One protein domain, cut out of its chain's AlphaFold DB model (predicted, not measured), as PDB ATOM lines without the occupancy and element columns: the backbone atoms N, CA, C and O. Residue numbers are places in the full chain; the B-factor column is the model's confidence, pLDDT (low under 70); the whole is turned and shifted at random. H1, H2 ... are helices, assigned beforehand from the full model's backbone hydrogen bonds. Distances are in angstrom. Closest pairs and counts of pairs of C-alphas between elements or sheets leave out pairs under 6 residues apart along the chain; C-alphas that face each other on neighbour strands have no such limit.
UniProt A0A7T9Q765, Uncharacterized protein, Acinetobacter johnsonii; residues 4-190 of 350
ATOM      1  N   GLU A   4     -28.746 -59.905  37.430       47.62
ATOM      2  CA  GLU A   4     -27.413 -59.512  36.922       47.62
ATOM      3  C   GLU A   4     -27.314 -59.605  35.391       47.62
ATOM      4  O   GLU A   4     -26.700 -58.749  34.756       47.62
ATOM      5  N   SER A   5     -28.003 -60.577  34.782       55.28
ATOM      6  CA  SER A   5     -28.019 -60.772  33.326       55.28
ATOM      7  C   SER A   5     -28.618 -59.587  32.560       55.28
ATOM      8  O   SER A   5     -28.191 -59.314  31.443       55.28
ATOM      9  N   ASN A   6     -29.589 -58.867  33.133       65.69
ATOM     10  CA  ASN A   6     -30.270 -57.777  32.424       65.69
ATOM     11  C   ASN A   6     -29.441 -56.485  32.408       65.69
ATOM     12  O   ASN A   6     -29.447 -55.771  31.407       65.69
ATOM     13  N   VAL A   7     -28.691 -56.206  33.484       66.94
ATOM     14  CA  VAL A   7     -27.803 -55.029  33.583       66.94
ATOM     15  C   VAL A   7     -26.711 -55.097  32.521       66.94
ATOM     16  O   VAL A   7     -26.454 -54.116  31.824       66.94
ATOM     17  N   VAL A   8     -26.096 -56.273  32.381       71.25
ATOM     18  CA  VAL A   8     -24.993 -56.513  31.448       71.25
ATOM     19  C   VAL A   8     -25.460 -56.393  29.999       71.25
ATOM     20  O   VAL A   8     -24.854 -55.650  29.236       71.25
ATOM     21  N   VAL A   9     -26.572 -57.042  29.635       70.94
ATOM     22  CA  VAL A   9     -27.109 -57.010  28.261       70.94
ATOM     23  C   VAL A   9     -27.494 -55.592  27.837       70.94
ATOM     24  O   VAL A   9     -27.228 -55.181  26.710       70.94
ATOM     25  N   ILE A  10     -28.093 -54.808  28.733       70.75
ATOM     26  CA  ILE A  10     -28.496 -53.434  28.416       70.75
ATOM     27  C   ILE A  10     -27.285 -52.510  28.330       70.75
ATOM     28  O   ILE A  10     -27.199 -51.717  27.392       70.75
ATOM     29  N   ALA A  11     -26.323 -52.641  29.248       75.69
ATOM     30  CA  ALA A  11     -25.060 -51.920  29.150       75.69
ATOM     31  C   ALA A  11     -24.334 -52.254  27.838       75.69
ATOM     32  O   ALA A  11     -23.881 -51.343  27.153       75.69
ATOM     33  N   GLU A  12     -24.293 -53.526  27.440       80.62
ATOM     34  CA  GLU A  12     -23.721 -53.973  26.170       80.62
ATOM     35  C   GLU A  12     -24.399 -53.320  24.966       80.62
ATOM     36  O   GLU A  12     -23.714 -52.783  24.100       80.62
ATOM     37  N   LEU A  13     -25.734 -53.331  24.913       79.50
ATOM     38  CA  LEU A  13     -26.492 -52.711  23.824       79.50
ATOM     39  C   LEU A  13     -26.221 -51.208  23.732       79.50
ATOM     40  O   LEU A  13     -25.976 -50.696  22.641       79.50
ATOM     41  N   ILE A  14     -26.211 -50.513  24.872       81.25
ATOM     42  CA  ILE A  14     -25.910 -49.080  24.933       81.25
ATOM     43  C   ILE A  14     -24.482 -48.813  24.445       81.25
ATOM     44  O   ILE A  14     -24.278 -47.937  23.610       81.25
ATOM     45  N   ILE A  15     -23.491 -49.570  24.925       85.25
ATOM     46  CA  ILE A  15     -22.083 -49.387  24.541       85.25
ATOM     47  C   ILE A  15     -21.883 -49.701  23.056       85.25
ATOM     48  O   ILE A  15     -21.243 -48.916  22.358       85.25
ATOM     49  N   LYS A  16     -22.464 -50.794  22.547       84.06
ATOM     50  CA  LYS A  16     -22.423 -51.142  21.120       84.06
ATOM     51  C   LYS A  16     -22.995 -50.028  20.261       84.06
ATOM     52  O   LYS A  16     -22.331 -49.597  19.330       84.06
ATOM     53  N   GLU A  17     -24.173 -49.510  20.592       80.75
ATOM     54  CA  GLU A  17     -24.801 -48.435  19.816       80.75
ATOM     55  C   GLU A  17     -24.005 -47.116  19.893       80.75
ATOM     56  O   GLU A  17     -23.934 -46.329  18.938       80.75
ATOM     57  N   ILE A  18     -23.357 -46.862  21.035       83.62
ATOM     58  CA  ILE A  18     -22.451 -45.725  21.204       83.62
ATOM     59  C   ILE A  18     -21.231 -45.865  20.282       83.62
ATOM     60  O   ILE A  18     -20.899 -44.888  19.610       83.62
ATOM     61  N   LEU A  19     -20.623 -47.051  20.197       83.12
ATOM     62  CA  LEU A  19     -19.405 -47.308  19.418       83.12
ATOM     63  C   LEU A  19     -19.655 -47.495  17.910       83.12
ATOM     64  O   LEU A  19     -18.935 -46.910  17.110       83.12
ATOM     65  N   VAL A  20     -20.692 -48.235  17.504       76.69
ATOM     66  CA  VAL A  20     -20.990 -48.544  16.087       76.69
ATOM     67  C   VAL A  20     -21.264 -47.278  15.273       76.69
ATOM     68  O   VAL A  20     -20.802 -47.148  14.142       76.69
ATOM     69  N   ASN A  21     -21.958 -46.295  15.854       66.38
ATOM     70  CA  ASN A  21     -22.265 -45.045  15.150       66.38
ATOM     71  C   ASN A  21     -21.192 -43.960  15.362       66.38
ATOM     72  O   ASN A  21     -21.536 -42.781  15.394       66.38
ATOM     73  N   GLN A  22     -19.915 -44.319  15.540       66.50
ATOM     74  CA  GLN A  22     -18.812 -43.348  15.444       66.50
ATOM     75  C   GLN A  22     -18.610 -42.831  14.006       66.50
ATOM     76  O   GLN A  22     -18.069 -41.748  13.814       66.50
ATOM     77  N   VAL A  23     -19.063 -43.585  12.997       59.91
ATOM     78  CA  VAL A  23     -18.698 -43.378  11.582       59.91
ATOM     79  C   VAL A  23     -19.754 -42.591  10.776       59.91
ATOM     80  O   VAL A  23     -19.447 -42.095   9.696       59.91
ATOM     81  N   SER A  24     -20.995 -42.427  11.265       57.12
ATOM     82  CA  SER A  24     -22.090 -41.801  10.491       57.12
ATOM     83  C   SER A  24     -22.952 -40.811  11.305       57.12
ATOM     84  O   SER A  24     -23.621 -41.225  12.254       57.12
ATOM     85  N   PRO A  25     -23.017 -39.517  10.921       54.38
ATOM     86  CA  PRO A  25     -23.723 -38.478  11.681       54.38
ATOM     87  C   PRO A  25     -25.262 -38.521  11.569       54.38
ATOM     88  O   PRO A  25     -25.952 -38.166  12.524       54.38
ATOM     89  N   GLU A  26     -25.839 -38.990  10.454       50.97
ATOM     90  CA  GLU A  26     -27.306 -39.006  10.260       50.97
ATOM     91  C   GLU A  26     -28.016 -40.119  11.051       50.97
ATOM     92  O   GLU A  26     -29.152 -39.952  11.504       50.97
ATOM     93  N   SER A  27     -27.339 -41.248  11.274       55.38
ATOM     94  CA  SER A  27     -27.835 -42.329  12.141       55.38
ATOM     95  C   SER A  27     -27.680 -41.996  13.632       55.38
ATOM     96  O   SER A  27     -28.465 -42.464  14.463       55.38
ATOM     97  N   ALA A  28     -26.730 -41.116  13.971       57.34
ATOM     98  CA  ALA A  28     -26.391 -40.765  15.343       57.34
ATOM     99  C   ALA A  28     -27.552 -40.078  16.079       57.34
ATOM    100  O   ALA A  28     -27.880 -40.494  17.187       57.34
ATOM    101  N   ILE A  29     -28.243 -39.111  15.466       56.34
ATOM    102  CA  ILE A  29     -29.306 -38.330  16.137       56.34
ATOM    103  C   ILE A  29     -30.513 -39.209  16.514       56.34
ATOM    104  O   ILE A  29     -31.006 -39.149  17.643       56.34
ATOM    105  N   LYS A  30     -30.963 -40.093  15.607       60.09
ATOM    106  CA  LYS A  30     -32.029 -41.072  15.905       60.09
ATOM    107  C   LYS A  30     -31.584 -42.121  16.927       60.09
ATOM    108  O   LYS A  30     -32.426 -42.604  17.683       60.09
ATOM    109  N   SER A  31     -30.296 -42.473  16.960       69.00
ATOM    110  CA  SER A  31     -29.754 -43.375  17.981       69.00
ATOM    111  C   SER A  31     -29.720 -42.711  19.362       69.00
ATOM    112  O   SER A  31     -30.116 -43.340  20.333       69.00
ATOM    113  N   VAL A  32     -29.355 -41.425  19.463       77.50
ATOM    114  CA  VAL A  32     -29.189 -40.704  20.739       77.50
ATOM    115  C   VAL A  32     -30.490 -40.650  21.536       77.50
ATOM    116  O   VAL A  32     -30.491 -41.010  22.710       77.50
ATOM    117  N   SER A  33     -31.606 -40.276  20.903       75.75
ATOM    118  CA  SER A  33     -32.914 -40.249  21.573       75.75
ATOM    119  C   SER A  33     -33.375 -41.652  21.990       75.75
ATOM    120  O   SER A  33     -33.819 -41.829  23.120       75.75
ATOM    121  N   LYS A  34     -33.176 -42.675  21.146       79.12
ATOM    122  CA  LYS A  34     -33.500 -44.070  21.495       79.12
ATOM    123  C   LYS A  34     -32.647 -44.606  22.644       79.12
ATOM    124  O   LYS A  34     -33.167 -45.323  23.492       79.12
ATOM    125  N   ILE A  35     -31.354 -44.279  22.675       80.06
ATOM    126  CA  ILE A  35     -30.444 -44.656  23.763       80.06
ATOM    127  C   ILE A  35     -30.856 -43.941  25.047       80.06
ATOM    128  O   ILE A  35     -30.905 -44.580  26.093       80.06
ATOM    129  N   ALA A  36     -31.176 -42.646  24.979       80.00
ATOM    130  CA  ALA A  36     -31.659 -41.885  26.125       80.00
ATOM    131  C   ALA A  36     -32.955 -42.489  26.687       80.00
ATOM    132  O   ALA A  36     -33.028 -42.746  27.886       80.00
ATOM    133  N   ASP A  37     -33.929 -42.807  25.832       80.25
ATOM    134  CA  ASP A  37     -35.174 -43.478  26.223       80.25
ATOM    135  C   ASP A  37     -34.910 -44.857  26.837       80.25
ATOM    136  O   ASP A  37     -35.457 -45.188  27.888       80.25
ATOM    137  N   LEU A  38     -34.053 -45.667  26.204       79.88
ATOM    138  CA  LEU A  38     -33.669 -46.983  26.712       79.88
ATOM    139  C   LEU A  38     -33.000 -46.861  28.083       79.88
ATOM    140  O   LEU A  38     -33.313 -47.638  28.980       79.88
ATOM    141  N   PHE A  39     -32.119 -45.877  28.270       80.06
ATOM    142  CA  PHE A  39     -31.420 -45.629  29.527       80.06
ATOM    143  C   PHE A  39     -32.388 -45.191  30.630       80.06
ATOM    144  O   PHE A  39     -32.368 -45.768  31.716       80.06
ATOM    145  N   VAL A  40     -33.279 -44.235  30.341       80.06
ATOM    146  CA  VAL A  40     -34.330 -43.763  31.261       80.06
ATOM    147  C   VAL A  40     -35.213 -44.934  31.700       80.06
ATOM    148  O   VAL A  40     -35.323 -45.186  32.899       80.06
ATOM    149  N   LYS A  41     -35.757 -45.711  30.752       79.31
ATOM    150  CA  LYS A  41     -36.599 -46.886  31.047       79.31
ATOM    151  C   LYS A  41     -35.850 -47.960  31.832       79.31
ATOM    152  O   LYS A  41     -36.408 -48.596  32.723       79.31
ATOM    153  N   SER A  42     -34.571 -48.172  31.526       71.56
ATOM    154  CA  SER A  42     -33.766 -49.186  32.211       71.56
ATOM    155  C   SER A  42     -33.483 -48.812  33.667       71.56
ATOM    156  O   SER A  42     -33.497 -49.670  34.552       71.56
ATOM    157  N   VAL A  43     -33.231 -47.530  33.929       71.56
ATOM    158  CA  VAL A  43     -32.903 -47.024  35.266       71.56
ATOM    159  C   VAL A  43     -34.156 -46.822  36.120       71.56
ATOM    160  O   VAL A  43     -34.153 -47.251  37.271       71.56
ATOM    161  N   LEU A  44     -35.206 -46.198  35.579       71.88
ATOM    162  CA  LEU A  44     -36.399 -45.806  36.338       71.88
ATOM    163  C   LEU A  44     -37.478 -46.900  36.335       71.88
ATOM    164  O   LEU A  44     -37.858 -47.372  37.407       71.88
ATOM    165  N   ASP A  45     -37.902 -47.378  35.159       67.69
ATOM    166  CA  ASP A  45     -39.027 -48.326  35.054       67.69
ATOM    167  C   ASP A  45     -38.629 -49.737  35.494       67.69
ATOM    168  O   ASP A  45     -39.320 -50.400  36.266       67.69
ATOM    169  N   GLN A  46     -37.491 -50.217  34.991       62.41
ATOM    170  CA  GLN A  46     -37.039 -51.589  35.225       62.41
ATOM    171  C   GLN A  46     -36.143 -51.714  36.466       62.41
ATOM    172  O   GLN A  46     -35.800 -52.833  36.862       62.41
ATOM    173  N   ARG A  47     -35.759 -50.580  37.081       62.88
ATOM    174  CA  ARG A  47     -34.847 -50.489  38.237       62.88
ATOM    175  C   ARG A  47     -33.635 -51.411  38.090       62.88
ATOM    176  O   ARG A  47     -33.265 -52.134  39.016       62.88
ATOM    177  N   ILE A  48     -33.055 -51.452  36.892       57.28
ATOM    178  CA  ILE A  48     -31.981 -52.396  36.558       57.28
ATOM    179  C   ILE A  48     -30.724 -52.046  37.344       57.28
ATOM    180  O   ILE A  48     -30.103 -52.915  37.948       57.28
ATOM    181  N   PHE A  49     -30.431 -50.754  37.447       57.75
ATOM    182  CA  PHE A  49     -29.399 -50.211  38.318       57.75
ATOM    183  C   PHE A  49     -29.978 -50.009  39.725       57.75
ATOM    184  O   PHE A  49     -30.163 -48.876  40.169       57.75
ATOM    185  N   ASN A  50     -30.336 -51.104  40.409       56.41
ATOM    186  CA  ASN A  50     -30.828 -51.006  41.785       56.41
ATOM    187  C   ASN A  50     -29.758 -50.374  42.680       56.41
ATOM    188  O   ASN A  50     -28.562 -50.652  42.563       56.41
ATOM    189  N   GLU A  51     -30.209 -49.548  43.618       49.97
ATOM    190  CA  GLU A  51     -29.416 -49.237  44.797       49.97
ATOM    191  C   GLU A  51     -29.234 -50.541  45.573       49.97
ATOM    192  O   GLU A  51     -30.198 -51.114  46.089       49.97
ATOM    193  N   LYS A  52     -27.994 -51.027  45.681       42.59
ATOM    194  CA  LYS A  52     -27.681 -51.913  46.798       42.59
ATOM    195  C   LYS A  52     -27.819 -51.045  48.045       42.59
ATOM    196  O   LYS A  52     -26.972 -50.190  48.297       42.59
ATOM    197  N   LYS A  53     -28.903 -51.233  48.807       36.22
ATOM    198  CA  LYS A  53     -28.940 -50.811  50.210       36.22
ATOM    199  C   LYS A  53     -27.821 -51.569  50.918       36.22
ATOM    200  O   LYS A  53     -28.004 -52.712  51.320       36.22
ATOM    201  N   TYR A  54     -26.651 -50.957  51.030       39.31
ATOM    202  CA  TYR A  54     -25.826 -51.203  52.195       39.31
ATOM    203  C   TYR A  54     -26.341 -50.249  53.270       39.31
ATOM    204  O   TYR A  54     -26.270 -49.034  53.105       39.31
ATOM    205  N   PHE A  55     -26.883 -50.867  54.318       32.88
ATOM    206  CA  PHE A  55     -27.564 -50.316  55.491       32.88
ATOM    207  C   PHE A  55     -29.060 -50.008  55.340       32.88
ATOM    208  O   PHE A  55     -29.535 -49.386  54.388       32.88
ATOM    209  N   GLU A  56     -29.797 -50.557  56.303       35.62
ATOM    210  CA  GLU A  56     -31.222 -50.392  56.547       35.62
ATOM    211  C   GLU A  56     -31.569 -48.908  56.728       35.62
ATOM    212  O   GLU A  56     -30.762 -48.098  57.179       35.62
ATOM    213  N   ILE A  57     -32.780 -48.551  56.305       41.06
ATOM    214  CA  ILE A  57     -33.370 -47.238  56.570       41.06
ATOM    215  C   ILE A  57     -33.963 -47.311  57.971       41.06
ATOM    216  O   ILE A  57     -34.790 -48.190  58.172       41.06
ATOM    217  N   GLU A  58     -33.666 -46.343  58.833       34.34
ATOM    218  CA  GLU A  58     -34.635 -45.769  59.781       34.34
ATOM    219  C   GLU A  58     -34.392 -44.248  59.775       34.34
ATOM    220  O   GLU A  58     -33.253 -43.783  59.800       34.34
ATOM    221  N   GLU A  59     -35.352 -43.482  59.257       40.59
ATOM    222  CA  GLU A  59     -36.310 -42.700  60.054       40.59
ATOM    223  C   GLU A  59     -35.629 -41.691  60.996       40.59
ATOM    224  O   GLU A  59     -35.011 -42.043  61.988       40.59
ATOM    225  N   GLY A  60     -35.773 -40.402  60.658       40.41
ATOM    226  CA  GLY A  60     -35.364 -39.279  61.499       40.41
ATOM    227  C   GLY A  60     -33.878 -38.934  61.414       40.41
ATOM    228  O   GLY A  60     -33.058 -39.455  62.159       40.41
ATOM    229  N   ILE A  61     -33.523 -37.939  60.591       43.53
ATOM    230  CA  ILE A  61     -32.344 -37.123  60.910       43.53
ATOM    231  C   ILE A  61     -32.741 -36.303  62.141       43.53
ATOM    232  O   ILE A  61     -33.215 -35.176  62.022       43.53
ATOM    233  N   ILE A  62     -32.630 -36.906  63.320       47.28
ATOM    234  CA  ILE A  62     -32.578 -36.159  64.566       47.28
ATOM    235  C   ILE A  62     -31.193 -35.518  64.535       47.28
ATOM    236  O   ILE A  62     -30.179 -36.201  64.660       47.28
ATOM    237  N   LEU A  63     -31.149 -34.222  64.220       51.25
ATOM    238  CA  LEU A  63     -29.973 -33.409  64.501       51.25
ATOM    239  C   LEU A  63     -29.752 -33.524  66.008       51.25
ATOM    240  O   LEU A  63     -30.577 -33.039  66.777       51.25
ATOM    241  N   ASP A  64     -28.705 -34.243  66.399       61.56
ATOM    242  CA  ASP A  64     -28.311 -34.370  67.796       61.56
ATOM    243  C   ASP A  64     -28.048 -32.965  68.365       61.56
ATOM    244  O   ASP A  64     -27.454 -32.128  67.669       61.56
ATOM    245  N   GLU A  65     -28.506 -32.683  69.591       67.75
ATOM    246  CA  GLU A  65     -28.260 -31.394  70.258       67.75
ATOM    247  C   GLU A  65     -26.750 -31.106  70.297       67.75
ATOM    248  O   GLU A  65     -26.327 -29.982  70.024       67.75
ATOM    249  N   ASP A  66     -25.940 -32.161  70.431       66.62
ATOM    250  CA  ASP A  66     -24.478 -32.118  70.400       66.62
ATOM    251  C   ASP A  66     -23.907 -31.589  69.068       66.62
ATOM    252  O   ASP A  66     -22.892 -30.887  69.054       66.62
ATOM    253  N   PHE A  67     -24.544 -31.882  67.926       69.56
ATOM    254  CA  PHE A  67     -24.125 -31.339  66.627       69.56
ATOM    255  C   PHE A  67     -24.498 -29.861  66.502       69.56
ATOM    256  O   PHE A  67     -23.717 -29.065  65.972       69.56
ATOM    257  N   TYR A  68     -25.686 -29.487  66.981       70.81
ATOM    258  CA  TYR A  68     -26.168 -28.109  66.909       70.81
ATOM    259  C   TYR A  68     -25.340 -27.186  67.810       70.81
ATOM    260  O   TYR A  68     -24.954 -26.096  67.380       70.81
ATOM    261  N   ASP A  69     -24.990 -27.653  69.005       73.06
ATOM    262  CA  ASP A  69     -24.118 -26.947  69.939       73.06
ATOM    263  C   ASP A  69     -22.677 -26.881  69.422       73.06
ATOM    264  O   ASP A  69     -22.087 -25.800  69.405       73.06
ATOM    265  N   ALA A  70     -22.142 -27.967  68.850       69.62
ATOM    266  CA  ALA A  70     -20.835 -27.940  68.192       69.62
ATOM    267  C   ALA A  70     -20.789 -26.953  67.009       69.62
ATOM    268  O   ALA A  70     -19.804 -26.233  66.830       69.62
ATOM    269  N   PHE A  71     -21.854 -26.879  66.206       69.81
ATOM    270  CA  PHE A  71     -21.948 -25.943  65.086       69.81
ATOM    271  C   PHE A  71     -22.086 -24.490  65.561       69.81
ATOM    272  O   PHE A  71     -21.470 -23.585  64.988       69.81
ATOM    273  N   LYS A  72     -22.862 -24.255  66.623       72.75
ATOM    274  CA  LYS A  72     -23.057 -22.938  67.241       72.75
ATOM    275  C   LYS A  72     -21.774 -22.426  67.895       72.75
ATOM    276  O   LYS A  72     -21.430 -21.263  67.694       72.75
ATOM    277  N   ASP A  73     -21.026 -23.291  68.573       72.75
ATOM    278  CA  ASP A  73     -19.730 -22.963  69.174       72.75
ATOM    279  C   ASP A  73     -18.690 -22.548  68.131       72.75
ATOM    280  O   ASP A  73     -17.916 -21.622  68.361       72.75
ATOM    281  N   ILE A  74     -18.688 -23.176  66.953       68.69
ATOM    282  CA  ILE A  74     -17.784 -22.793  65.858       68.69
ATOM    283  C   ILE A  74     -18.263 -21.524  65.142       68.69
ATOM    284  O   ILE A  74     -17.443 -20.717  64.708       68.69
ATOM    285  N   SER A  75     -19.577 -21.338  65.012       68.56
ATOM    286  CA  SER A  75     -20.159 -20.207  64.274       68.56
ATOM    287  C   SER A  75     -20.183 -18.907  65.082       68.56
ATOM    288  O   SER A  75     -20.143 -17.826  64.496       68.56
ATOM    289  N   PHE A  76     -20.261 -18.998  66.414       70.94
ATOM    290  CA  PHE A  76     -20.423 -17.847  67.311       70.94
ATOM    291  C   PHE A  76     -19.356 -17.749  68.416       70.94
ATOM    292  O   PHE A  76     -19.286 -16.722  69.094       70.94
ATOM    293  N   GLY A  77     -18.512 -18.767  68.608       58.19
ATOM    294  CA  GLY A  77     -17.399 -18.737  69.558       58.19
ATOM    295  C   GLY A  77     -16.138 -18.090  68.974       58.19
ATOM    296  O   GLY A  77     -15.747 -18.351  67.841       58.19
ATOM    297  N   PHE A  78     -15.452 -17.262  69.770       56.00
ATOM    298  CA  PHE A  78     -14.203 -16.583  69.374       56.00
ATOM    299  C   PHE A  78     -12.976 -17.517  69.279       56.00
ATOM    300  O   PHE A  78     -11.929 -17.098  68.788       56.00
ATOM    301  N   ALA A  79     -13.084 -18.770  69.732       58.44
ATOM    302  CA  ALA A  79     -12.033 -19.778  69.633       58.44
ATOM    303  C   ALA A  79     -12.639 -21.130  69.240       58.44
ATOM    304  O   ALA A  79     -13.516 -21.651  69.924       58.44
ATOM    305  N   VAL A  80     -12.154 -21.700  68.134       63.56
ATOM    306  CA  VAL A  80     -12.639 -22.980  67.610       63.56
ATOM    307  C   VAL A  80     -12.207 -24.109  68.545       63.56
ATOM    308  O   VAL A  80     -11.020 -24.427  68.648       63.56
ATOM    309  N   ASN A  81     -13.172 -24.725  69.228       75.00
ATOM    310  CA  ASN A  81     -12.934 -25.884  70.080       75.00
ATOM    311  C   ASN A  81     -12.640 -27.129  69.215       75.00
ATOM    312  O   ASN A  81     -13.413 -27.482  68.323       75.00
ATOM    313  N   GLN A  82     -11.519 -27.808  69.485       74.94
ATOM    314  CA  GLN A  82     -11.122 -29.040  68.787       74.94
ATOM    315  C   GLN A  82     -12.128 -30.183  68.982       74.94
ATOM    316  O   GLN A  82     -12.289 -31.021  68.094       74.94
ATOM    317  N   GLN A  83     -12.849 -30.188  70.106       76.44
ATOM    318  CA  GLN A  83     -13.918 -31.149  70.361       76.44
ATOM    319  C   GLN A  83     -15.096 -30.934  69.396       76.44
ATOM    320  O   GLN A  83     -15.560 -31.874  68.765       76.44
ATOM    321  N   SER A  84     -15.517 -29.689  69.174       74.31
ATOM    322  CA  SER A  84     -16.605 -29.365  68.242       74.31
ATOM    323  C   SER A  84     -16.225 -29.675  66.785       74.31
ATOM    324  O   SER A  84     -17.036 -30.182  66.013       74.31
ATOM    325  N   LEU A  85     -14.960 -29.441  66.412       72.56
ATOM    326  CA  LEU A  85     -14.414 -29.821  65.102       72.56
ATOM    327  C   LEU A  85     -14.409 -31.338  64.882       72.56
ATOM    328  O   LEU A  85     -14.708 -31.793  63.779       72.56
ATOM    329  N   THR A  86     -14.051 -32.114  65.905       75.62
ATOM    330  CA  THR A  86     -14.050 -33.581  65.827       75.62
ATOM    331  C   THR A  86     -15.470 -34.127  65.752       75.62
ATOM    332  O   THR A  86     -15.731 -34.919  64.856       75.62
ATOM    333  N   THR A  87     -16.417 -33.598  66.532       74.38
ATOM    334  CA  THR A  87     -17.845 -33.956  66.433       74.38
ATOM    335  C   THR A  87     -18.422 -33.684  65.039       74.38
ATOM    336  O   THR A  87     -19.084 -34.545  64.465       74.38
ATOM    337  N   ILE A  88     -18.127 -32.528  64.427       72.06
ATOM    338  CA  ILE A  88     -18.587 -32.220  63.059       72.06
ATOM    339  C   ILE A  88     -17.886 -33.095  62.016       72.06
ATOM    340  O   ILE A  88     -18.514 -33.523  61.046       72.06
ATOM    341  N   LYS A  89     -16.590 -33.376  62.188       73.38
ATOM    342  CA  LYS A  89     -15.829 -34.244  61.282       73.38
ATOM    343  C   LYS A  89     -16.318 -35.690  61.349       73.38
ATOM    344  O   LYS A  89     -16.440 -36.328  60.307       73.38
ATOM    345  N   ASP A  90     -16.639 -36.177  62.540       70.00
ATOM    346  CA  ASP A  90     -17.182 -37.514  62.760       70.00
ATOM    347  C   ASP A  90     -18.611 -37.610  62.227       70.00
ATOM    348  O   ASP A  90     -18.920 -38.570  61.523       70.00
ATOM    349  N   PHE A  91     -19.435 -36.573  62.409       70.38
ATOM    350  CA  PHE A  91     -20.739 -36.461  61.753       70.38
ATOM    351  C   PHE A  91     -20.601 -36.488  60.221       70.38
ATOM    352  O   PHE A  91     -21.254 -37.280  59.543       70.38
ATOM    353  N   HIS A  92     -19.696 -35.688  59.648       61.31
ATOM    354  CA  HIS A  92     -19.467 -35.669  58.202       61.31
ATOM    355  C   HIS A  92     -18.943 -37.017  57.687       61.31
ATOM    356  O   HIS A  92     -19.400 -37.486  56.653       61.31
ATOM    357  N   SER A  93     -18.045 -37.680  58.419       57.81
ATOM    358  CA  SER A  93     -17.507 -39.009  58.092       57.81
ATOM    359  C   SER A  93     -18.585 -40.108  58.155       57.81
ATOM    360  O   SER A  93     -18.704 -40.950  57.255       57.81
ATOM    361  N   GLN A  94     -19.454 -40.058  59.169       52.09
ATOM    362  CA  GLN A  94     -20.602 -40.957  59.319       52.09
ATOM    363  C   GLN A  94     -21.701 -40.711  58.271       52.09
ATOM    364  O   GLN A  94     -22.460 -41.624  57.951       52.09
ATOM    365  N   HIS A  95     -21.783 -39.509  57.694       52.41
ATOM    366  CA  HIS A  95     -22.748 -39.181  56.641       52.41
ATOM    367  C   HIS A  95     -22.182 -39.303  55.215       52.41
ATOM    368  O   HIS A  95     -22.927 -39.655  54.299       52.41
ATOM    369  N   GLU A  96     -20.875 -39.126  54.999       44.88
ATOM    370  CA  GLU A  96     -20.218 -39.404  53.713       44.88
ATOM    371  C   GLU A  96     -20.216 -40.897  53.369       44.88
ATOM    372  O   GLU A  96     -20.253 -41.259  52.187       44.88
ATOM    373  N   SER A  97     -20.219 -41.758  54.391       41.06
ATOM    374  CA  SER A  97     -20.329 -43.214  54.251       41.06
ATOM    375  C   SER A  97     -21.751 -43.697  53.910       41.06
ATOM    376  O   SER A  97     -21.901 -44.803  53.392       41.06
ATOM    377  N   LYS A  98     -22.788 -42.855  54.043       44.41
ATOM    378  CA  LYS A  98     -24.180 -43.133  53.614       44.41
ATOM    379  C   LYS A  98     -24.399 -42.849  52.115       44.41
ATOM    380  O   LYS A  98     -25.373 -42.219  51.698       44.41
ATOM    381  N   LYS A  99     -23.457 -43.275  51.265       45.91
ATOM    382  CA  LYS A  99     -23.466 -43.025  49.813       45.91
ATOM    383  C   LYS A  99     -24.226 -44.138  49.084       45.91
ATOM    384  O   LYS A  99     -23.704 -45.235  48.904       45.91
ATOM    385  N   TYR A 100     -25.422 -43.826  48.584       44.25
ATOM    386  CA  TYR A 100     -26.173 -44.681  47.655       44.25
ATOM    387  C   TYR A 100     -25.259 -45.240  46.543       44.25
ATOM    388  O   TYR A 100     -24.661 -44.494  45.748       44.25
ATOM    389  N   THR A 101     -25.109 -46.565  46.498       49.97
ATOM    390  CA  THR A 101     -24.262 -47.268  45.530       49.97
ATOM    391  C   THR A 101     -25.131 -47.851  44.421       49.97
ATOM    392  O   THR A 101     -25.687 -48.936  44.537       49.97
ATOM    393  N   TYR A 102     -25.261 -47.098  43.327       58.62
ATOM    394  CA  TYR A 102     -25.804 -47.629  42.074       58.62
ATOM    395  C   TYR A 102     -24.856 -48.662  41.468       58.62
ATOM    396  O   TYR A 102     -23.654 -48.400  41.337       58.62
ATOM    397  N   GLU A 103     -25.416 -49.799  41.074       65.38
ATOM    398  CA  GLU A 103     -24.707 -50.958  40.542       65.38
ATOM    399  C   GLU A 103     -24.417 -50.794  39.038       65.38
ATOM    400  O   GLU A 103     -25.049 -51.404  38.181       65.38
ATOM    401  N   VAL A 104     -23.493 -49.894  38.691       75.19
ATOM    402  CA  VAL A 104     -23.004 -49.765  37.307       75.19
ATOM    403  C   VAL A 104     -21.990 -50.891  37.039       75.19
ATOM    404  O   VAL A 104     -21.068 -51.055  37.840       75.19
ATOM    405  N   PRO A 105     -22.104 -51.652  35.931       81.56
ATOM    406  CA  PRO A 105     -21.271 -52.828  35.671       81.56
ATOM    407  C   PRO A 105     -19.879 -52.432  35.151       81.56
ATOM    408  O   PRO A 105     -19.567 -52.585  33.972       81.56
ATOM    409  N   TYR A 106     -19.034 -51.875  36.023       84.81
ATOM    410  CA  TYR A 106     -17.729 -51.323  35.640       84.81
ATOM    411  C   TYR A 106     -16.796 -52.346  34.995       84.81
ATOM    412  O   TYR A 106     -16.219 -52.052  33.953       84.81
ATOM    413  N   GLU A 107     -16.683 -53.536  35.586       83.06
ATOM    414  CA  GLU A 107     -15.840 -54.618  35.067       83.06
ATOM    415  C   GLU A 107     -16.224 -54.977  33.630       83.06
ATOM    416  O   GLU A 107     -15.366 -55.051  32.754       83.06
ATOM    417  N   TYR A 108     -17.526 -55.090  33.370       86.00
ATOM    418  CA  TYR A 108     -18.041 -55.396  32.043       86.00
ATOM    419  C   TYR A 108     -17.768 -54.275  31.033       86.00
ATOM    420  O   TYR A 108     -17.344 -54.550  29.916       86.00
ATOM    421  N   ILE A 109     -17.973 -53.007  31.419       88.56
ATOM    422  CA  ILE A 109     -17.662 -51.857  30.552       88.56
ATOM    423  C   ILE A 109     -16.188 -51.899  30.144       88.56
ATOM    424  O   ILE A 109     -15.865 -51.747  28.967       88.56
ATOM    425  N   THR A 110     -15.295 -52.117  31.108       91.56
ATOM    426  CA  THR A 110     -13.859 -52.191  30.845       91.56
ATOM    427  C   THR A 110     -13.525 -53.378  29.942       91.56
ATOM    428  O   THR A 110     -12.891 -53.180  28.909       91.56
ATOM    429  N   ASP A 111     -13.998 -54.583  30.258       91.69
ATOM    430  CA  ASP A 111     -13.758 -55.784  29.448       91.69
ATOM    431  C   ASP A 111     -14.255 -55.616  28.001       91.69
ATOM    432  O   ASP A 111     -13.526 -55.896  27.045       91.69
ATOM    433  N   PHE A 112     -15.455 -55.055  27.822       90.50
ATOM    434  CA  PHE A 112     -16.018 -54.776  26.504       90.50
ATOM    435  C   PHE A 112     -15.134 -53.819  25.692       90.50
ATOM    436  O   PHE A 112     -14.823 -54.078  24.529       90.50
ATOM    437  N   ILE A 113     -14.689 -52.717  26.305       93.50
ATOM    438  CA  ILE A 113     -13.862 -51.711  25.629       93.50
ATOM    439  C   ILE A 113     -12.509 -52.285  25.210       93.50
ATOM    440  O   ILE A 113     -12.060 -52.022  24.090       93.50
ATOM    441  N   TYR A 114     -11.879 -53.095  26.062       92.94
ATOM    442  CA  TYR A 114     -10.594 -53.727  25.757       92.94
ATOM    443  C   TYR A 114     -10.704 -54.806  24.675       92.94
ATOM    444  O   TYR A 114      -9.778 -54.950  23.880       92.94
ATOM    445  N   LYS A 115     -11.833 -55.522  24.599       92.75
ATOM    446  CA  LYS A 115     -12.106 -56.509  23.538       92.75
ATOM    447  C   LYS A 115     -12.473 -55.883  22.195       92.75
ATOM    448  O   LYS A 115     -12.356 -56.549  21.169       92.75
ATOM    449  N   TYR A 116     -12.917 -54.629  22.181       90.44
ATOM    450  CA  TYR A 116     -13.231 -53.925  20.941       90.44
ATOM    451  C   TYR A 116     -11.971 -53.783  20.073       90.44
ATOM    452  O   TYR A 116     -10.940 -53.316  20.548       90.44
ATOM    453  N   THR A 117     -12.021 -54.190  18.808       86.19
ATOM    454  CA  THR A 117     -10.819 -54.274  17.957       86.19
ATOM    455  C   THR A 117     -10.457 -52.965  17.272       86.19
ATOM    456  O   THR A 117      -9.290 -52.747  16.958       86.19
ATOM    457  N   GLU A 118     -11.438 -52.103  17.019       86.94
ATOM    458  CA  GLU A 118     -11.215 -50.860  16.285       86.94
ATOM    459  C   GLU A 118     -10.705 -49.745  17.206       86.94
ATOM    460  O   GLU A 118     -10.842 -49.788  18.439       86.94
ATOM    461  N   GLU A 119     -10.086 -48.743  16.586       85.56
ATOM    462  CA  GLU A 119      -9.626 -47.541  17.269       85.56
ATOM    463  C   GLU A 119     -10.834 -46.705  17.694       85.56
ATOM    464  O   GLU A 119     -11.761 -46.486  16.920       85.56
ATOM    465  N   ILE A 120     -10.843 -46.279  18.956       89.19
ATOM    466  CA  ILE A 120     -11.962 -45.548  19.545       89.19
ATOM    467  C   ILE A 120     -11.542 -44.090  19.665       89.19
ATOM    468  O   ILE A 120     -10.638 -43.774  20.441       89.19
ATOM    469  N   ASP A 121     -12.228 -43.194  18.961       89.12
ATOM    470  CA  ASP A 121     -12.013 -41.763  19.154       89.12
ATOM    471  C   ASP A 121     -12.698 -41.298  20.446       89.12
ATOM    472  O   ASP A 121     -13.923 -41.345  20.593       89.12
ATOM    473  N   TYR A 122     -11.887 -40.847  21.405       91.00
ATOM    474  CA  TYR A 122     -12.369 -40.341  22.686       91.00
ATOM    475  C   TYR A 122     -13.299 -39.132  22.514       91.00
ATOM    476  O   TYR A 122     -14.308 -39.037  23.209       91.00
ATOM    477  N   THR A 123     -12.963 -38.216  21.603       89.56
ATOM    478  CA  THR A 123     -13.663 -36.934  21.436       89.56
ATOM    479  C   THR A 123     -15.062 -37.142  20.873       89.56
ATOM    480  O   THR A 123     -16.036 -36.690  21.469       89.56
ATOM    481  N   ILE A 124     -15.178 -37.959  19.823       88.31
ATOM    482  CA  ILE A 124     -16.459 -38.317  19.203       88.31
ATOM    483  C   ILE A 124     -17.390 -38.989  20.224       88.31
ATOM    484  O   ILE A 124     -18.592 -38.714  20.265       88.31
ATOM    485  N   ILE A 125     -16.850 -39.867  21.077       89.50
ATOM    486  CA  ILE A 125     -17.644 -40.529  22.115       89.50
ATOM    487  C   ILE A 125     -18.061 -39.573  23.232       89.50
ATOM    488  O   ILE A 125     -19.199 -39.664  23.695       89.50
ATOM    489  N   ASP A 126     -17.189 -38.665  23.668       90.81
ATOM    490  CA  ASP A 126     -17.527 -37.695  24.711       90.81
ATOM    491  C   ASP A 126     -18.606 -36.703  24.251       90.81
ATOM    492  O   ASP A 126     -19.568 -36.445  24.986       90.81
ATOM    493  N   ASP A 127     -18.520 -36.237  23.004       88.50
ATOM    494  CA  ASP A 127     -19.538 -35.387  22.384       88.50
ATOM    495  C   ASP A 127     -20.887 -36.113  22.323       88.50
ATOM    496  O   ASP A 127     -21.916 -35.594  22.763       88.50
ATOM    497  N   LYS A 128     -20.887 -37.378  21.889       86.88
ATOM    498  CA  LYS A 128     -22.104 -38.196  21.815       86.88
ATOM    499  C   LYS A 128     -22.712 -38.479  23.188       86.88
ATOM    500  O   LYS A 128     -23.931 -38.417  23.351       86.88
ATOM    501  N   LEU A 129     -21.888 -38.772  24.193       89.19
ATOM    502  CA  LEU A 129     -22.341 -38.933  25.577       89.19
ATOM    503  C   LEU A 129     -22.908 -37.626  26.140       89.19
ATOM    504  O   LEU A 129     -23.837 -37.668  26.949       89.19
ATOM    505  N   THR A 130     -22.394 -36.477  25.702       90.94
ATOM    506  CA  THR A 130     -22.941 -35.162  26.049       90.94
ATOM    507  C   THR A 130     -24.319 -34.959  25.415       90.94
ATOM    508  O   THR A 130     -25.259 -34.629  26.138       90.94
ATOM    509  N   SER A 131     -24.501 -35.294  24.134       88.38
ATOM    510  CA  SER A 131     -25.821 -35.256  23.483       88.38
ATOM    511  C   SER A 131     -26.835 -36.213  24.128       88.38
ATOM    512  O   SER A 131     -28.003 -35.865  24.286       88.38
ATOM    513  N   ILE A 132     -26.406 -37.408  24.555       87.19
ATOM    514  CA  ILE A 132     -27.266 -38.337  25.313       87.19
ATOM    515  C   ILE A 132     -27.663 -37.722  26.660       87.19
ATOM    516  O   ILE A 132     -28.821 -37.830  27.058       87.19
ATOM    517  N   ALA A 133     -26.741 -37.046  27.351       87.56
ATOM    518  CA  ALA A 133     -27.041 -36.371  28.614       87.56
ATOM    519  C   ALA A 133     -28.120 -35.288  28.447       87.56
ATOM    520  O   ALA A 133     -28.998 -35.151  29.299       87.56
ATOM    521  N   GLU A 134     -28.054 -34.521  27.359       88.56
ATOM    522  CA  GLU A 134     -29.045 -33.495  27.021       88.56
ATOM    523  C   GLU A 134     -30.405 -34.114  26.690       88.56
ATOM    524  O   GLU A 134     -31.413 -33.697  27.256       88.56
ATOM    525  N   ALA A 135     -30.432 -35.171  25.872       85.75
ATOM    526  CA  ALA A 135     -31.660 -35.899  25.553       85.75
ATOM    527  C   ALA A 135     -32.318 -36.506  26.806       85.75
ATOM    528  O   ALA A 135     -33.534 -36.416  26.979       85.75
ATOM    529  N   ILE A 136     -31.518 -37.053  27.729       84.31
ATOM    530  CA  ILE A 136     -32.005 -37.531  29.029       84.31
ATOM    531  C   ILE A 136     -32.663 -36.388  29.813       84.31
ATOM    532  O   ILE A 136     -33.756 -36.571  30.343       84.31
ATOM    533  N   LYS A 137     -32.042 -35.200  29.869       84.69
ATOM    534  CA  LYS A 137     -32.621 -34.032  30.558       84.69
ATOM    535  C   LYS A 137     -33.960 -33.609  29.953       84.69
ATOM    536  O   LYS A 137     -34.889 -33.319  30.704       84.69
ATOM    537  N   SER A 138     -34.081 -33.610  28.628       82.44
ATOM    538  CA  SER A 138     -35.330 -33.271  27.931       82.44
ATOM    539  C   SER A 138     -36.457 -34.281  28.184       82.44
ATOM    540  O   SER A 138     -37.619 -33.889  28.241       82.44
ATOM    541  N   ASN A 139     -36.132 -35.556  28.411       76.56
ATOM    542  CA  ASN A 139     -37.107 -36.621  28.671       76.56
ATOM    543  C   ASN A 139     -37.631 -36.667  30.122       76.56
ATOM    544  O   ASN A 139     -38.538 -37.440  30.431       76.56
ATOM    545  N   LEU A 140     -37.094 -35.841  31.026       75.69
ATOM    546  CA  LEU A 140     -37.393 -35.880  32.464       75.69
ATOM    547  C   LEU A 140     -38.542 -34.955  32.913       75.69
ATOM    548  O   LEU A 140     -38.765 -34.798  34.112       75.69
ATOM    549  N   ILE A 141     -39.286 -34.338  31.990       72.88
ATOM    550  CA  ILE A 141     -40.288 -33.294  32.299       72.88
ATOM    551  C   ILE A 141     -41.409 -33.797  33.240       72.88
ATOM    552  O   ILE A 141     -41.943 -33.004  34.009       72.88
ATOM    553  N   GLY A 142     -41.716 -35.103  33.248       72.31
ATOM    554  CA  GLY A 142     -42.789 -35.707  34.057       72.31
ATOM    555  C   GLY A 142     -42.369 -36.511  35.297       72.31
ATOM    556  O   GLY A 142     -43.244 -37.077  35.940       72.31
ATOM    557  N   TYR A 143     -41.074 -36.589  35.624       77.75
ATOM    558  CA  TYR A 143     -40.563 -37.426  36.726       77.75
ATOM    559  C   TYR A 143     -40.334 -36.638  38.023       77.75
ATOM    560  O   TYR A 143     -40.078 -35.424  37.988       77.75
ATOM    561  N   GLU A 144     -40.369 -37.332  39.164       78.81
ATOM    562  CA  GLU A 144     -40.109 -36.733  40.474       78.81
ATOM    563  C   GLU A 144     -38.647 -36.275  40.622       78.81
ATOM    564  O   GLU A 144     -37.717 -36.777  39.982       78.81
ATOM    565  N   ASP A 145     -38.419 -35.312  41.516       75.25
ATOM    566  CA  ASP A 145     -37.100 -34.706  41.741       75.25
ATOM    567  C   ASP A 145     -36.053 -35.716  42.249       75.25
ATOM    568  O   ASP A 145     -34.853 -35.598  41.977       75.25
ATOM    569  N   PHE A 146     -36.509 -36.750  42.960       73.81
ATOM    570  CA  PHE A 146     -35.677 -37.867  43.396       73.81
ATOM    571  C   PHE A 146     -35.215 -38.737  42.215       73.81
ATOM    572  O   PHE A 146     -34.021 -39.009  42.080       73.81
ATOM    573  N   GLU A 147     -36.128 -39.113  41.319       75.38
ATOM    574  CA  GLU A 147     -35.852 -39.960  40.151       75.38
ATOM    575  C   GLU A 147     -34.882 -39.284  39.177       75.38
ATOM    576  O   GLU A 147     -33.936 -39.910  38.688       75.38
ATOM    577  N   LYS A 148     -35.039 -37.969  38.981       78.44
ATOM    578  CA  LYS A 148     -34.092 -37.138  38.220       78.44
ATOM    579  C   LYS A 148     -32.671 -37.241  38.777       78.44
ATOM    580  O   LYS A 148     -31.725 -37.487  38.027       78.44
ATOM    581  N   LYS A 149     -32.514 -37.105  40.101       78.75
ATOM    582  CA  LYS A 149     -31.208 -37.188  40.784       78.75
ATOM    583  C   LYS A 149     -30.595 -38.585  40.707       78.75
ATOM    584  O   LYS A 149     -29.374 -38.699  40.579       78.75
ATOM    585  N   VAL A 150     -31.413 -39.635  40.793       78.12
ATOM    586  CA  VAL A 150     -30.973 -41.027  40.608       78.12
ATOM    587  C   VAL A 150     -30.411 -41.205  39.199       78.12
ATOM    588  O   VAL A 150     -29.253 -41.606  39.045       78.12
ATOM    589  N   LEU A 151     -31.182 -40.829  38.176       81.62
ATOM    590  CA  LEU A 151     -30.791 -40.991  36.780       81.62
ATOM    591  C   LEU A 151     -29.509 -40.222  36.442       81.62
ATOM    592  O   LEU A 151     -28.591 -40.782  35.839       81.62
ATOM    593  N   GLU A 152     -29.406 -38.969  36.892       82.81
ATOM    594  CA  GLU A 152     -28.216 -38.142  36.686       82.81
ATOM    595  C   GLU A 152     -26.970 -38.781  37.319       82.81
ATOM    596  O   GLU A 152     -25.907 -38.848  36.694       82.81
ATOM    597  N   LYS A 153     -27.084 -39.307  38.547       82.75
ATOM    598  CA  LYS A 153     -25.967 -39.979  39.227       82.75
ATOM    599  C   LYS A 153     -25.543 -41.258  38.507       82.75
ATOM    600  O   LYS A 153     -24.335 -41.477  38.370       82.75
ATOM    601  N   VAL A 154     -26.490 -42.090  38.067       83.31
ATOM    602  CA  VAL A 154     -26.203 -43.344  37.348       83.31
ATOM    603  C   VAL A 154     -25.531 -43.043  36.012       83.31
ATOM    604  O   VAL A 154     -24.450 -43.568  35.742       83.31
ATOM    605  N   PHE A 155     -26.106 -42.135  35.218       87.31
ATOM    606  CA  PHE A 155     -25.550 -41.754  33.923       87.31
ATOM    607  C   PHE A 155     -24.155 -41.142  34.062       87.31
ATOM    608  O   PHE A 155     -23.234 -41.518  33.339       87.31
ATOM    609  N   ARG A 156     -23.945 -40.259  35.046       88.00
ATOM    610  CA  ARG A 156     -22.628 -39.664  35.311       88.00
ATOM    611  C   ARG A 156     -21.575 -40.717  35.656       88.00
ATOM    612  O   ARG A 156     -20.446 -40.621  35.178       88.00
ATOM    613  N   LYS A 157     -21.922 -41.714  36.479       88.06
ATOM    614  CA  LYS A 157     -21.019 -42.831  36.814       88.06
ATOM    615  C   LYS A 157     -20.710 -43.686  35.584       88.06
ATOM    616  O   LYS A 157     -19.541 -43.982  35.344       88.06
ATOM    617  N   PHE A 158     -21.730 -44.027  34.796       87.81
ATOM    618  CA  PHE A 158     -21.588 -44.786  33.554       87.81
ATOM    619  C   PHE A 158     -20.683 -44.064  32.546       87.81
ATOM    620  O   PHE A 158     -19.659 -44.616  32.146       87.81
ATOM    621  N   ARG A 159     -20.989 -42.797  32.224       91.75
ATOM    622  CA  ARG A 159     -20.182 -41.941  31.334       91.75
ATOM    623  C   ARG A 159     -18.728 -41.888  31.787       91.75
ATOM    624  O   ARG A 159     -17.830 -42.122  30.986       91.75
ATOM    625  N   ARG A 160     -18.490 -41.613  33.074       92.06
ATOM    626  CA  ARG A 160     -17.133 -41.512  33.626       92.06
ATOM    627  C   ARG A 160     -16.341 -42.806  33.443       92.06
ATOM    628  O   ARG A 160     -15.187 -42.742  33.035       92.06
ATOM    629  N   HIS A 161     -16.933 -43.959  33.748       92.19
ATOM    630  CA  HIS A 161     -16.231 -45.240  33.626       92.19
ATOM    631  C   HIS A 161     -15.998 -45.668  32.179       92.19
ATOM    632  O   HIS A 161     -14.935 -46.214  31.875       92.19
ATOM    633  N   LEU A 162     -16.946 -45.384  31.286       92.00
ATOM    634  CA  LEU A 162     -16.792 -45.636  29.859       92.00
ATOM    635  C   LEU A 162     -15.630 -44.818  29.278       92.00
ATOM    636  O   LEU A 162     -14.697 -45.391  28.717       92.00
ATOM    637  N   LEU A 163     -15.635 -43.500  29.496       93.62
ATOM    638  CA  LEU A 163     -14.582 -42.599  29.015       93.62
ATOM    639  C   LEU A 163     -13.209 -42.937  29.601       93.62
ATOM    640  O   LEU A 163     -12.215 -42.943  28.877       93.62
ATOM    641  N   LEU A 164     -13.151 -43.272  30.892       95.06
ATOM    642  CA  LEU A 164     -11.906 -43.689  31.532       95.06
ATOM    643  C   LEU A 164     -11.344 -44.968  30.898       95.06
ATOM    644  O   LEU A 164     -10.151 -45.024  30.610       95.06
ATOM    645  N   SER A 165     -12.195 -45.966  30.642       94.06
ATOM    646  CA  SER A 165     -11.772 -47.230  30.021       94.06
ATOM    647  C   SER A 165     -11.240 -47.006  28.601       94.06
ATOM    648  O   SER A 165     -10.220 -47.584  28.228       94.06
ATOM    649  N   ILE A 166     -11.884 -46.121  27.828       94.31
ATOM    650  CA  ILE A 166     -11.438 -45.730  26.481       94.31
ATOM    651  C   ILE A 166     -10.074 -45.041  26.544       94.31
ATOM    652  O   ILE A 166      -9.149 -45.430  25.833       94.31
ATOM    653  N   TYR A 167      -9.924 -44.051  27.428       94.38
ATOM    654  CA  TYR A 167      -8.666 -43.328  27.596       94.38
ATOM    655  C   TYR A 167      -7.512 -44.273  27.956       94.38
ATOM    656  O   TYR A 167      -6.448 -44.225  27.340       94.38
ATOM    657  N   GLN A 168      -7.741 -45.169  28.921       94.94
ATOM    658  CA  GLN A 168      -6.753 -46.159  29.350       94.94
ATOM    659  C   GLN A 168      -6.349 -47.092  28.207       94.94
ATOM    660  O   GLN A 168      -5.156 -47.268  27.965       94.94
ATOM    661  N   LYS A 169      -7.319 -47.640  27.465       94.44
ATOM    662  CA  LYS A 169      -7.044 -48.498  26.308       94.44
ATOM    663  C   LYS A 169      -6.206 -47.775  25.254       94.44
ATOM    664  O   LYS A 169      -5.206 -48.326  24.791       94.44
ATOM    665  N   ASN A 170      -6.591 -46.554  24.886       94.06
ATOM    666  CA  ASN A 170      -5.890 -45.779  23.863       94.06
ATOM    667  C   ASN A 170      -4.453 -45.470  24.297       94.06
ATOM    668  O   ASN A 170      -3.515 -45.655  23.521       94.06
ATOM    669  N   TYR A 171      -4.264 -45.072  25.558       94.38
ATOM    670  CA  TYR A 171      -2.940 -44.822  26.120       94.38
ATOM    671  C   TYR A 171      -2.062 -46.081  26.116       94.38
ATOM    672  O   TYR A 171      -0.942 -46.046  25.607       94.38
ATOM    673  N   ILE A 172      -2.577 -47.210  26.615       93.31
ATOM    674  CA  ILE A 172      -1.845 -48.485  26.649       93.31
ATOM    675  C   ILE A 172      -1.484 -48.939  25.235       93.31
ATOM    676  O   ILE A 172      -0.346 -49.338  24.993       93.31
ATOM    677  N   THR A 173      -2.417 -48.844  24.287       92.62
ATOM    678  CA  THR A 173      -2.191 -49.234  22.888       92.62
ATOM    679  C   THR A 173      -1.096 -48.381  22.254       92.62
ATOM    680  O   THR A 173      -0.183 -48.919  21.623       92.62
ATOM    681  N   LYS A 174      -1.131 -47.062  22.475       92.94
ATOM    682  CA  LYS A 174      -0.108 -46.128  21.994       92.94
ATOM    683  C   LYS A 174       1.276 -46.471  22.547       92.94
ATOM    684  O   LYS A 174       2.197 -46.699  21.766       92.94
ATOM    685  N   ILE A 175       1.406 -46.573  23.871       93.56
ATOM    686  CA  ILE A 175       2.683 -46.884  24.532       93.56
ATOM    687  C   ILE A 175       3.207 -48.259  24.104       93.56
ATOM    688  O   ILE A 175       4.394 -48.418  23.834       93.56
ATOM    689  N   THR A 176       2.328 -49.255  23.979       92.81
ATOM    690  CA  THR A 176       2.710 -50.603  23.533       92.81
ATOM    691  C   THR A 176       3.246 -50.582  22.103       92.81
ATOM    692  O   THR A 176       4.266 -51.212  21.824       92.81
ATOM    693  N   LYS A 177       2.612 -49.827  21.195       92.00
ATOM    694  CA  LYS A 177       3.065 -49.682  19.805       92.00
ATOM    695  C   LYS A 177       4.420 -48.977  19.722       92.00
ATOM    696  O   LYS A 177       5.311 -49.464  19.029       92.00
ATOM    697  N   GLU A 178       4.596 -47.874  20.447       93.44
ATOM    698  CA  GLU A 178       5.865 -47.137  20.513       93.44
ATOM    699  C   GLU A 178       6.998 -48.022  21.060       93.44
ATOM    700  O   GLU A 178       8.054 -48.150  20.433       93.44
ATOM    701  N   ASN A 179       6.747 -48.728  22.166       93.38
ATOM    702  CA  ASN A 179       7.714 -49.649  22.767       93.38
ATOM    703  C   ASN A 179       8.023 -50.848  21.864       93.38
ATOM    704  O   ASN A 179       9.174 -51.272  21.792       93.38
ATOM    705  N   SER A 180       7.034 -51.379  21.140       93.81
ATOM    706  CA  SER A 180       7.239 -52.475  20.186       93.81
ATOM    707  C   SER A 180       8.168 -52.066  19.042       93.81
ATOM    708  O   SER A 180       9.006 -52.864  18.616       93.81
ATOM    709  N   VAL A 181       8.042 -50.834  18.538       93.75
ATOM    710  CA  VAL A 181       8.933 -50.303  17.493       93.75
ATOM    711  C   VAL A 181      10.353 -50.149  18.035       93.75
ATOM    712  O   VAL A 181      11.303 -50.603  17.394       93.75
ATOM    713  N   TYR A 182      10.505 -49.577  19.231       93.75
ATOM    714  CA  TYR A 182      11.810 -49.439  19.877       93.75
ATOM    715  C   TYR A 182      12.475 -50.799  20.140       93.75
ATOM    716  O   TYR A 182      13.633 -50.999  19.776       93.75
ATOM    717  N   ALA A 183      11.731 -51.760  20.693       92.25
ATOM    718  CA  ALA A 183      12.215 -53.114  20.946       92.25
ATOM    719  C   ALA A 183      12.646 -53.820  19.652       92.25
ATOM    720  O   ALA A 183      13.684 -54.477  19.628       92.25
ATOM    721  N   SER A 184      11.896 -53.638  18.559       94.44
ATOM    722  CA  SER A 184      12.249 -54.194  17.247       94.44
ATOM    723  C   SER A 184      13.549 -53.595  16.705       94.44
ATOM    724  O   SER A 184      14.400 -54.324  16.195       94.44
ATOM    725  N   LYS A 185      13.737 -52.278  16.856       95.81
ATOM    726  CA  LYS A 185      14.973 -51.597  16.458       95.81
ATOM    727  C   LYS A 185      16.170 -52.091  17.273       95.81
ATOM    728  O   LYS A 185      17.184 -52.462  16.693       95.81
ATOM    729  N   LEU A 186      16.026 -52.164  18.596       95.25
ATOM    730  CA  LEU A 186      17.073 -52.655  19.492       95.25
ATOM    731  C   LEU A 186      17.441 -54.116  19.194       95.25
ATOM    732  O   LEU A 186      18.618 -54.469  19.184       95.25
ATOM    733  N   ALA A 187      16.452 -54.966  18.903       94.56
ATOM    734  CA  ALA A 187      16.689 -56.353  18.510       94.56
ATOM    735  C   ALA A 187      17.473 -56.454  17.190       94.56
ATOM    736  O   ALA A 187      18.349 -57.312  17.060       94.56
ATOM    737  N   GLN A 188      17.190 -55.574  16.227       95.88
ATOM    738  CA  GLN A 188      17.931 -55.522  14.968       95.88
ATOM    739  C   GLN A 188      19.375 -55.043  15.182       95.88
ATOM    740  O   GLN A 188      20.299 -55.694  14.702       95.88
ATOM    741  N   GLU A 189      19.585 -53.984  15.969       96.50
ATOM    742  CA  GLU A 189      20.925 -53.501  16.331       96.50
ATOM    743  C   GLU A 189      21.744 -54.591  17.049       96.50
ATOM    744  O   GLU A 189      22.902 -54.834  16.707       96.50
ATOM    745  N   ALA A 190      21.126 -55.319  17.988       95.62
ATOM    746  CA  ALA A 190      21.764 -56.434  18.686       95.62
ATOM    747  C   ALA A 190      22.132 -57.590  17.740       95.62
ATOM    748  O   ALA A 190      23.199 -58.192  17.874       95.62
TER     749      ALA A 190
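This is residues 4 to 190 of the 350 residues of an uncharacterized protein of Acinetobacter johnsonii (UniProt A0A7T9Q765). A long, nearly straight helix, H7, runs along a cluster of four shorter helices, H1, H2, H5 and H6, and its residues 174 to 190 stick out beyond them as a bare arm. Away from this cluster sits a small second lobe, the helix pair H3 and H4, joined to it by two links whose residues 51 to 52 and 101 to 102 pair with each other. The printed part has 187 residues with seven named helices, H1 to H7 in order, and no named strand; the class is all helix. The whole is loose, with a radius of gyration of the C-alphas of 23.5 A, and spans 72 by 55 by 30 A, only just flat.

H1, residues 4 to 20, begins at C-alpha 4 (-27.413, -59.512, 36.922) and is 24.4 A long. H2, residues 25 to 45, is 29.6 A long with a kink of 26 degrees near residue 32. H3, residues 65 to 76, begins at C-alpha 65 (-28.260, -31.394, 70.258) and is 15.9 A long; H4, residues 82 to 96, is 20.4 A. H5, residues 106 to 115, is 14.3 A, and H6, residues 122 to 138, is 24.6 A. H7, residues 145 to 190, is 66.8 A long and ends at C-alpha 190 (21.764, -56.434, 18.686).

H1 and H2 form a helical hairpin at a shallow tilt of 16 degrees; H1 touches H2 with residues 10 to 17 alone, and their closest C-alphas, of Ile 14 and Ile 35, are 6.4 A apart. Residues 32 to 40 of H2 touch H6 at a steep tilt of 55 degrees, with the C-alphas of Ala 36 and Ile 136 closest at 5.2 A. H3 and H4 touch at a steep tilt of 59 degrees, with the C-alphas of Ala 70 and Ser 84 closest at 4.5 A; both are apart from H1 and H7. Residues 158 to 169 of H7 touch H5, closest at the C-alphas of Thr 110 and Ser 165, 5.4 A. H6 and H7 form a helical hairpin at a shallow tilt of 5 degrees, closest at the C-alphas of Tyr 122 and Ile 166, 6.7 A. In H1, H3, H4, H5, H6 and H7 every O i to N i+4 pair is within hydrogen-bond range; in H2, 13 of 17 are.

The C-alphas of Glu 65 and Glu 189, the two farthest apart, are 76.3 A from each other. The printed part has no cut. The link from H2 to H3, 19 residues, is long, and residues 56 to 63 stand free. Mean pLDDT of the printed part is 75.2, and 58 residues are under 70, among them residues 21 to 31, 45 to 67 and 92 to 103.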